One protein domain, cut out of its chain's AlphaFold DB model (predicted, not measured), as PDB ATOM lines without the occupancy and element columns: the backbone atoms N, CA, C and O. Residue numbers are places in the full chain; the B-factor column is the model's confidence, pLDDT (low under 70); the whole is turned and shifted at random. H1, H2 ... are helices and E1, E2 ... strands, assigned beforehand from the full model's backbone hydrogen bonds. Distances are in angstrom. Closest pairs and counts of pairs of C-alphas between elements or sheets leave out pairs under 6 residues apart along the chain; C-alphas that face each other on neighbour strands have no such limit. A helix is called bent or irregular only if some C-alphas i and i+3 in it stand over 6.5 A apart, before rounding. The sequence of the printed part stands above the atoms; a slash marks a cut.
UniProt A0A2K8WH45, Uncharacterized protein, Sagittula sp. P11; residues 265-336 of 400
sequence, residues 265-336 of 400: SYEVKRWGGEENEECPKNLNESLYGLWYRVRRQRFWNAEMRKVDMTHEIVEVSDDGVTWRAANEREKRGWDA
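Overview. This is residues 265 to 336 of the 400 residues of an uncharacterized protein of Sagittula sp. P11 (UniProt A0A2K8WH45). A long, strongly twisted hairpin of E2 and E3 makes the length of this domain, and the shorter strand E1 is beside E2 near the hairpin's open end, giving a three-stranded sheet. The two short helices H1 and H2 and most of the loop residues gather at that open end, while E2 and E3 run on together to the turn at residues 302 to 305 without E1 beside them. The printed part has 72 residues, with two named helices and three named strands in the order E1, H1, E2, E3, H2; the sheet's order is E1, E2, E3, antiparallel throughout, and the class is mixed, helices and strands. The whole is loose, with a radius of gyration of the C-alphas of 14.1 A and spans of 40 by 28 by 22 A.

Arrangement. E1, residues 265 to 270, is an edge strand and the antiparallel neighbour of the inner strand E2, residues 291 to 301, at 144 degrees between their directions. N 267 and O 294 are within hydrogen-bond range at 3.0 A, and N 292 and O 269 at 2.8 A. H1, residues 281 to 287, is not on the sheet and is apart from the other edge strand, E3, residues 306 to 317. E2 and E3 form a hairpin, antiparallel at 160 degrees, with N 291 and O 317 at 2.8 A and N 301 and O 306 at 2.8 A. A short antiparallel pairing joins residues 315 to 316 of E3 with residues 324 to 325. H2, residues 328 to 331, is on the sheet but only grazes it; its closest C-alphas to E3 are those of Lys 331 and Ile 313, 5.1 A apart. H1 and H2 are close but not clearly touching, the closest C-alphas being those of Leu 287 and Glu 330, 7.0 A apart. In H1, 1 of 3 O i to N i+4 pairs and 1 of 4 O i to N i+3 pairs are within hydrogen-bond range; H2 is too short for an O i to N i+4 pair.

Along the chain. E1 begins at C-alpha 265, (125.661, 137.040, 136.339), and is 16.8 A long. H1 is 9.6 A long and irregular, with C-alphas 283 and 286 8.0 A apart. E2 is 30.0 A long and ends at C-alpha 301, (124.755, 152.561, 145.196). E3 is 33.5 A long, and H2, 5.1 A long, ends at C-alpha 331, (142.043, 140.919, 135.812).

Size, cuts and confidence. The two C-alphas farthest apart are those of Glu 303 and Asp 319, at 41.3 A. The printed part has no cut. The links H1 to E2 and E2 to E3 are tight, those from E1 to H1 and E3 to H2 are short, and no link is long. The mean pLDDT of the printed part is 83.8; residues 273 to 283 and residue 336 are under 70.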
ATOM      1  N   SER A 265     125.776 137.626 137.675       91.12
ATOM      2  CA  SER A 265     125.661 137.040 136.339       91.12
ATOM      3  C   SER A 265     127.046 136.870 135.723       91.12
ATOM      4  O   SER A 265     127.909 137.737 135.884       91.12
ATOM      5  N   TYR A 266     127.254 135.779 134.993       92.44
ATOM      6  CA  TYR A 266     128.515 135.497 134.315       92.44
ATOM      7  C   TYR A 266     128.339 135.625 132.811       92.44
ATOM      8  O   TYR A 266     127.420 135.049 132.231       92.44
ATOM      9  N   GLU A 267     129.244 136.355 132.178       92.88
ATOM     10  CA  GLU A 267     129.276 136.517 130.731       92.88
ATOM     11  C   GLU A 267     130.602 135.997 130.185       92.88
ATOM     12  O   GLU A 267     131.663 136.291 130.735       92.88
ATOM     13  N   VAL A 268     130.540 135.228 129.099       93.12
ATOM     14  CA  VAL A 268     131.721 134.712 128.402       93.12
ATOM     15  C   VAL A 268     132.027 135.613 127.215       93.12
ATOM     16  O   VAL A 268     131.164 135.852 126.373       93.12
ATOM     17  N   LYS A 269     133.264 136.093 127.142       90.69
ATOM     18  CA  LYS A 269     133.771 136.958 126.075       90.69
ATOM     19  C   LYS A 269     135.119 136.452 125.572       90.69
ATOM     20  O   LYS A 269     135.699 135.531 126.146       90.69
ATOM     21  N   ARG A 270     135.619 137.065 124.499       89.38
ATOM     22  CA  ARG A 270     136.929 136.772 123.913       89.38
ATOM     23  C   ARG A 270     137.657 138.063 123.555       89.38
ATOM     24  O   ARG A 270     137.034 138.996 123.054       89.38
ATOM     25  N   TRP A 271     138.951 138.129 123.836       84.50
ATOM     26  CA  TRP A 271     139.809 139.254 123.457       84.50
ATOM     27  C   TRP A 271     140.366 139.076 122.036       84.50
ATOM     28  O   TRP A 271     140.603 137.950 121.606       84.50
ATOM     29  N   GLY A 272     140.614 140.177 121.316       71.88
ATOM     30  CA  GLY A 272     141.292 140.155 120.007       71.88
ATOM     31  C   GLY A 272     140.499 139.532 118.843       71.88
ATOM     32  O   GLY A 272     140.936 138.541 118.265       71.88
ATOM     33  N   GLY A 273     139.340 140.111 118.500       66.31
ATOM     34  CA  GLY A 273     138.584 139.841 117.258       66.31
ATOM     35  C   GLY A 273     138.530 141.076 116.344       66.31
ATOM     36  O   GLY A 273     139.100 142.095 116.724       66.31
ATOM     37  N   GLU A 274     137.822 141.008 115.202       54.78
ATOM     38  CA  GLU A 274     137.743 142.094 114.188       54.78
ATOM     39  C   GLU A 274     137.410 143.475 114.793       54.78
ATOM     40  O   GLU A 274     137.959 144.487 114.374       54.78
ATOM     41  N   GLU A 275     136.580 143.525 115.840       51.66
ATOM     42  CA  GLU A 275     136.185 144.763 116.535       51.66
ATOM     43  C   GLU A 275     137.300 145.404 117.393       51.66
ATOM     44  O   GLU A 275     137.157 146.541 117.831       51.66
ATOM     45  N   ASN A 276     138.401 144.693 117.666       53.50
ATOM     46  CA  ASN A 276     139.472 145.103 118.591       53.50
ATOM     47  C   ASN A 276     140.847 145.234 117.897       53.50
ATOM     48  O   ASN A 276     141.878 145.296 118.573       53.50
ATOM     49  N   GLU A 277     140.886 145.232 116.559       53.47
ATOM     50  CA  GLU A 277     142.130 145.231 115.769       53.47
ATOM     51  C   GLU A 277     142.853 146.588 115.712       53.47
ATOM     52  O   GLU A 277     144.032 146.624 115.355       53.47
ATOM     53  N   GLU A 278     142.197 147.682 116.114       51.31
ATOM     54  CA  GLU A 278     142.760 149.046 116.083       51.31
ATOM     55  C   GLU A 278     143.661 149.382 117.293       51.31
ATOM     56  O   GLU A 278     144.279 150.444 117.331       51.31
ATOM     57  N   CYS A 279     143.782 148.495 118.290       58.78
ATOM     58  CA  CYS A 279     144.568 148.759 119.504       58.78
ATOM     59  C   CYS A 279     146.047 148.322 119.392       58.78
ATOM     60  O   CYS A 279     146.371 147.391 118.646       58.78
ATOM     61  N   PRO A 280     146.965 148.902 120.198       58.59
ATOM     62  CA  PRO A 280     148.374 148.506 120.213       58.59
ATOM     63  C   PRO A 280     148.545 147.023 120.581       58.59
ATOM     64  O   PRO A 280     148.401 146.620 121.739       58.59
ATOM     65  N   LYS A 281     148.863 146.189 119.583       58.31
ATOM     66  CA  LYS A 281     148.989 144.726 119.740       58.31
ATOM     67  C   LYS A 281     150.013 144.329 120.808       58.31
ATOM     68  O   LYS A 281     149.822 143.331 121.491       58.31
ATOM     69  N   ASN A 282     151.056 145.133 120.994       64.44
ATOM     70  CA  ASN A 282     152.124 144.908 121.969       64.44
ATOM     71  C   ASN A 282     151.679 145.032 123.439       64.44
ATOM     72  O   ASN A 282     152.283 144.397 124.299       64.44
ATOM     73  N   LEU A 283     150.643 145.818 123.755       65.94
ATOM     74  CA  LEU A 283     150.152 145.951 125.135       65.94
ATOM     75  C   LEU A 283     149.286 144.767 125.574       65.94
ATOM     76  O   LEU A 283     149.294 144.385 126.747       65.94
ATOM     77  N   ASN A 284     148.538 144.187 124.634       75.56
ATOM     78  CA  ASN A 284     147.534 143.158 124.903       75.56
ATOM     79  C   ASN A 284     147.882 141.795 124.300       75.56
ATOM     80  O   ASN A 284     147.021 140.919 124.264       75.56
ATOM     81  N   GLU A 285     149.122 141.597 123.847       79.56
ATOM     82  CA  GLU A 285     149.561 140.368 123.178       79.56
ATOM     83  C   GLU A 285     149.225 139.119 124.000       79.56
ATOM     84  O   GLU A 285     148.660 138.163 123.477       79.56
ATOM     85  N   SER A 286     149.470 139.165 125.313       83.81
ATOM     86  CA  SER A 286     149.186 138.055 126.229       83.81
ATOM     87  C   SER A 286     147.700 137.772 126.452       83.81
ATOM     88  O   SER A 286     147.368 136.729 127.006       83.81
ATOM     89  N   LEU A 287     146.812 138.685 126.055       85.25
ATOM     90  CA  LEU A 287     145.363 138.526 126.156       85.25
ATOM     91  C   LEU A 287     144.729 138.125 124.821       85.25
ATOM     92  O   LEU A 287     143.592 137.660 124.803       85.25
ATOM     93  N   TYR A 288     145.430 138.310 123.702       85.12
ATOM     94  CA  TYR A 288     144.856 138.158 122.371       85.12
ATOM     95  C   TYR A 288     144.361 136.728 122.119       85.12
ATOM     96  O   TYR A 288     145.088 135.753 122.293       85.12
ATOM     97  N   GLY A 289     143.108 136.594 121.684       84.44
ATOM     98  CA  GLY A 289     142.489 135.311 121.368       84.44
ATOM     99  C   GLY A 289     142.015 134.499 122.575       84.44
ATOM    100  O   GLY A 289     141.311 133.510 122.345       84.44
ATOM    101  N   LEU A 290     142.325 134.907 123.813       91.25
ATOM    102  CA  LEU A 290     141.862 134.229 125.025       91.25
ATOM    103  C   LEU A 290     140.377 134.489 125.284       91.25
ATOM    104  O   LEU A 290     139.863 135.601 125.109       91.25
ATOM    105  N   TRP A 291     139.697 133.453 125.759       93.38
ATOM    106  CA  TRP A 291     138.362 133.546 126.327       93.38
ATOM    107  C   TRP A 291     138.442 133.976 127.786       93.38
ATOM    108  O   TRP A 291     139.364 133.601 128.510       93.38
ATOM    109  N   TYR A 292     137.452 134.732 128.243       93.44
ATOM    110  CA  TYR A 292     137.368 135.183 129.623       93.44
ATOM    111  C   TYR A 292     135.923 135.224 130.118       93.44
ATOM    112  O   TYR A 292     134.987 135.456 129.349       93.44
ATOM    113  N   ARG A 293     135.741 134.985 131.418       94.25
ATOM    114  CA  ARG A 293     134.464 135.120 132.122       94.25
ATOM    115  C   ARG A 293     134.469 136.389 132.950       94.25
ATOM    116  O   ARG A 293     135.306 136.558 133.838       94.25
ATOM    117  N   VAL A 294     133.500 137.253 132.679       91.69
ATOM    118  CA  VAL A 294     133.233 138.456 133.464       91.69
ATOM    119  C   VAL A 294     132.135 138.141 134.462       91.69
ATOM    120  O   VAL A 294     131.005 137.838 134.076       91.69
ATOM    121  N   ARG A 295     132.459 138.242 135.746       92.56
ATOM    122  CA  ARG A 295     131.471 138.315 136.814       92.56
ATOM    123  C   ARG A 295     130.918 139.733 136.844       92.56
ATOM    124  O   ARG A 295     131.663 140.682 137.086       92.56
ATOM    125  N   ARG A 296     129.619 139.872 136.607       92.12
ATOM    126  CA  ARG A 296     128.881 141.126 136.757       92.12
ATOM    127  C   ARG A 296     128.093 141.070 138.055       92.12
ATOM    128  O   ARG A 296     127.220 140.217 138.201       92.12
ATOM    129  N   GLN A 297     128.406 141.965 138.981       91.12
ATOM    130  CA  GLN A 297     127.777 142.019 140.293       91.12
ATOM    131  C   GLN A 297     126.989 143.319 140.407       91.12
ATOM    132  O   GLN A 297     127.557 144.412 140.389       91.12
ATOM    133  N   ARG A 298     125.666 143.199 140.519       91.25
ATOM    134  CA  ARG A 298     124.799 144.348 140.783       91.25
ATOM    135  C   ARG A 298     124.846 144.680 142.267       91.25
ATOM    136  O   ARG A 298     124.866 143.783 143.110       91.25
ATOM    137  N   PHE A 299     124.852 145.965 142.583       90.38
ATOM    138  CA  PHE A 299     124.799 146.451 143.957       90.38
ATOM    139  C   PHE A 299     124.002 147.752 144.025       90.38
ATOM    140  O   PHE A 299     123.886 148.488 143.047       90.38
ATOM    141  N   TRP A 300     123.431 148.043 145.189       91.19
ATOM    142  CA  TRP A 300     122.781 149.326 145.425       91.19
ATOM    143  C   TRP A 300     123.839 150.373 145.755       91.19
ATOM    144  O   TRP A 300     124.499 150.294 146.792       91.19
ATOM    145  N   ASN A 301     123.986 151.369 144.888       88.94
ATOM    146  CA  ASN A 301     124.755 152.561 145.196       88.94
ATOM    147  C   ASN A 301     123.856 153.504 146.010       88.94
ATOM    148  O   ASN A 301     123.018 154.212 145.451       88.94
ATOM    149  N   ALA A 302     124.015 153.473 147.337       87.06
ATOM    150  CA  ALA A 302     123.187 154.239 148.269       87.06
ATOM    151  C   ALA A 302     123.348 155.759 148.118       87.06
ATOM    152  O   ALA A 302     122.386 156.500 148.322       87.06
ATOM    153  N   GLU A 303     124.536 156.222 147.729       85.25
ATOM    154  CA  GLU A 303     124.816 157.637 147.485       85.25
ATOM    155  C   GLU A 303     124.060 158.138 146.252       85.25
ATOM    156  O   GLU A 303     123.324 159.123 146.318       85.25
ATOM    157  N   MET A 304     124.160 157.393 145.150       84.25
ATOM    158  CA  MET A 304     123.517 157.732 143.877       84.25
ATOM    159  C   MET A 304     122.050 157.284 143.797       84.25
ATOM    160  O   MET A 304     121.379 157.565 142.801       84.25
ATOM    161  N   ARG A 305     121.561 156.564 144.817       86.75
ATOM    162  CA  ARG A 305     120.232 155.932 144.903       86.75
ATOM    163  C   ARG A 305     119.840 155.189 143.627       86.75
ATOM    164  O   ARG A 305     118.743 155.358 143.090       86.75
ATOM    165  N   LYS A 306     120.761 154.370 143.119       88.44
ATOM    166  CA  LYS A 306     120.553 153.555 141.918       88.44
ATOM    167  C   LYS A 306     121.235 152.202 142.049       88.44
ATOM    168  O   LYS A 306     122.218 152.055 142.772       88.44
ATOM    169  N   VAL A 307     120.733 151.220 141.308       87.19
ATOM    170  CA  VAL A 307     121.449 149.954 141.128       87.19
ATOM    171  C   VAL A 307     122.593 150.199 140.156       87.19
ATOM    172  O   VAL A 307     122.365 150.616 139.021       87.19
ATOM    173  N   ASP A 308     123.806 149.951 140.621       90.44
ATOM    174  CA  ASP A 308     125.036 150.034 139.847       90.44
ATOM    175  C   ASP A 308     125.613 148.624 139.649       90.44
ATOM    176  O   ASP A 308     125.077 147.637 140.171       90.44
ATOM    177  N   MET A 309     126.664 148.501 138.845       90.50
ATOM    178  CA  MET A 309     127.222 147.206 138.470       90.50
ATOM    179  C   MET A 309     128.744 147.247 138.434       90.50
ATOM    180  O   MET A 309     129.343 148.008 137.675       90.50
ATOM    181  N   THR A 310     129.376 146.373 139.214       89.88
ATOM    182  CA  THR A 310     130.806 146.099 139.073       89.88
ATOM    183  C   THR A 310     131.033 144.938 138.112       89.88
ATOM    184  O   THR A 310     130.185 144.055 137.945       89.88
ATOM    185  N   HIS A 311     132.195 144.956 137.467       89.50
ATOM    186  CA  HIS A 311     132.640 143.916 136.553       89.50
ATOM    187  C   HIS A 311     134.019 143.451 136.994       89.50
ATOM    188  O   HIS A 311     134.884 144.273 137.286       89.50
ATOM    189  N   GLU A 312     134.230 142.143 137.012       90.62
ATOM    190  CA  GLU A 312     135.531 141.556 137.303       90.62
ATOM    191  C   GLU A 312     135.762 140.356 136.395       90.62
ATOM    192  O   GLU A 312     134.890 139.501 136.239       90.62
ATOM    193  N   ILE A 313     136.949 140.277 135.802       91.19
ATOM    194  CA  ILE A 313     137.371 139.093 135.059       91.19
ATOM    195  C   ILE A 313     137.860 138.060 136.070       91.19
ATOM    196  O   ILE A 313     138.853 138.280 136.757       91.19
ATOM    197  N   VAL A 314     137.146 136.943 136.173       94.75
ATOM    198  CA  VAL A 314     137.383 135.935 137.221       94.75
ATOM    199  C   VAL A 314     138.101 134.699 136.699       94.75
ATOM    200  O   VAL A 314     138.909 134.101 137.410       94.75
ATOM    201  N   GLU A 315     137.845 134.329 135.447       95.88
ATOM    202  CA  GLU A 315     138.420 133.147 134.817       95.88
ATOM    203  C   GLU A 315     138.799 133.444 133.371       95.88
ATOM    204  O   GLU A 315     138.152 134.251 132.700       95.88
ATOM    205  N   VAL A 316     139.823 132.749 132.887       94.94
ATOM    206  CA  VAL A 316     140.261 132.779 131.491       94.94
ATOM    207  C   VAL A 316     140.451 131.365 130.958       94.94
ATOM    208  O   VAL A 316     140.611 130.409 131.722       94.94
ATOM    209  N   SER A 317     140.418 131.236 129.639       94.81
ATOM    210  CA  SER A 317     140.531 129.967 128.939       94.81
ATOM    211  C   SER A 317     141.143 130.172 127.555       94.81
ATOM    212  O   SER A 317     140.740 131.070 126.818       94.81
ATOM    213  N   ASP A 318     142.106 129.330 127.187       91.44
ATOM    214  CA  ASP A 318     142.706 129.348 125.847       91.44
ATOM    215  C   ASP A 318     141.737 128.782 124.787       91.44
ATOM    216  O   ASP A 318     141.701 129.243 123.646       91.44
ATOM    217  N   ASP A 319     140.920 127.796 125.170       90.62
ATOM    218  CA  ASP A 319     140.061 126.996 124.285       90.62
ATOM    219  C   ASP A 319     138.553 127.283 124.452       90.62
ATOM    220  O   ASP A 319     137.739 126.791 123.670       90.62
ATOM    221  N   GLY A 320     138.169 128.078 125.453       89.69
ATOM    222  CA  GLY A 320     136.777 128.359 125.820       89.69
ATOM    223  C   GLY A 320     136.093 127.225 126.596       89.69
ATOM    224  O   GLY A 320     134.904 127.327 126.915       89.69
ATOM    225  N   VAL A 321     136.818 126.151 126.921       91.44
ATOM    226  CA  VAL A 321     136.295 124.929 127.555       91.44
ATOM    227  C   VAL A 321     136.954 124.696 128.911       91.44
ATOM    228  O   VAL A 321     136.263 124.443 129.899       91.44
ATOM    229  N   THR A 322     138.277 124.816 128.974       93.50
ATOM    230  CA  THR A 322     139.087 124.607 130.171       93.50
ATOM    231  C   THR A 322     139.364 125.948 130.833       93.50
ATOM    232  O   THR A 322     140.109 126.772 130.303       93.50
ATOM    233  N   TRP A 323     138.753 126.177 131.993       95.81
ATOM    234  CA  TRP A 323     138.807 127.458 132.697       95.81
ATOM    235  C   TRP A 323     139.813 127.422 133.842       95.81
ATOM    236  O   TRP A 323     139.859 126.464 134.617       95.81
ATOM    237  N   ARG A 324     140.604 128.489 133.966       95.88
ATOM    238  CA  ARG A 324     141.477 128.745 135.115       95.88
ATOM    239  C   ARG A 324     141.201 130.123 135.692       95.88
ATOM    240  O   ARG A 324     140.726 131.007 134.983       95.88
ATOM    241  N   ALA A 325     141.562 130.327 136.956       95.88
ATOM    242  CA  ALA A 325     141.483 131.643 137.574       95.88
ATOM    243  C   ALA A 325     142.326 132.670 136.796       95.88
ATOM    244  O   ALA A 325     143.442 132.369 136.350       95.88
ATOM    245  N   ALA A 326     141.780 133.876 136.650       91.88
ATOM    246  CA  ALA A 326     142.483 134.999 136.048       91.88
ATOM    247  C   ALA A 326     143.625 135.471 136.964       91.88
ATOM    248  O   ALA A 326     143.449 135.631 138.176       91.88
ATOM    249  N   ASN A 327     144.802 135.710 136.390       90.94
ATOM    250  CA  ASN A 327     145.920 136.339 137.093       90.94
ATOM    251  C   ASN A 327     145.761 137.874 137.145       90.94
ATOM    252  O   ASN A 327     144.867 138.448 136.531       90.94
ATOM    253  N   GLU A 328     146.657 138.569 137.850       87.81
ATOM    254  CA  GLU A 328     146.581 140.031 138.017       87.81
ATOM    255  C   GLU A 328     146.713 140.833 136.706       87.81
ATOM    256  O   GLU A 328     146.230 141.960 136.614       87.81
ATOM    257  N   ARG A 329     147.353 140.291 135.658       85.06
ATOM    258  CA  ARG A 329     147.387 140.947 134.336       85.06
ATOM    259  C   ARG A 329     146.061 140.783 133.599       85.06
ATOM    260  O   ARG A 329     145.608 141.739 132.977       85.06
ATOM    261  N   GLU A 330     145.455 139.606 133.676       86.69
ATOM    262  CA  GLU A 330     144.174 139.287 133.038       86.69
ATOM    263  C   GLU A 330     143.011 140.006 133.719       86.69
ATOM    264  O   GLU A 330     142.140 140.520 133.028       86.69
ATOM    265  N   LYS A 331     143.033 140.137 135.051       86.06
ATOM    266  CA  LYS A 331     142.043 140.919 135.812       86.06
ATOM    267  C   LYS A 331     142.000 142.391 135.411       86.06
ATOM    268  O   LYS A 331     140.924 142.979 135.400       86.06
ATOM    269  N   ARG A 332     143.156 142.975 135.061       80.88
ATOM    270  CA  ARG A 332     143.249 144.350 134.535       80.88
ATOM    271  C   ARG A 332     142.549 144.514 133.182       80.88
ATOM    272  O   ARG A 332     142.152 145.622 132.845       80.88
ATOM    273  N   GLY A 333     142.358 143.422 132.443       83.06
ATOM    274  CA  GLY A 333     141.631 143.419 131.182       83.06
ATOM    275  C   GLY A 333     142.398 144.027 130.009       83.06
ATOM    276  O   GLY A 333     143.627 144.148 130.023       83.06
ATOM    277  N   TRP A 334     141.642 144.341 128.957       80.75
ATOM    278  CA  TRP A 334     142.152 144.908 127.711       80.75
ATOM    279  C   TRP A 334     142.522 146.377 127.904       80.75
ATOM    280  O   TRP A 334     141.692 147.161 128.361       80.75
ATOM    281  N   ASP A 335     143.744 146.750 127.537       71.50
ATOM    282  CA  ASP A 335     144.218 148.129 127.614       71.50
ATOM    283  C   ASP A 335     144.103 148.810 126.245       71.50
ATOM    284  O   ASP A 335     144.799 148.449 125.297       71.50
ATOM    285  N   ALA A 336     143.237 149.815 126.127       66.69
ATOM    286  CA  ALA A 336     143.040 150.556 124.879       66.69
ATOM    287  C   ALA A 336     144.177 151.554 124.550       66.69
ATOM    288  O   ALA A 336     144.055 152.316 123.597       66.69
TER     289      ALA A 336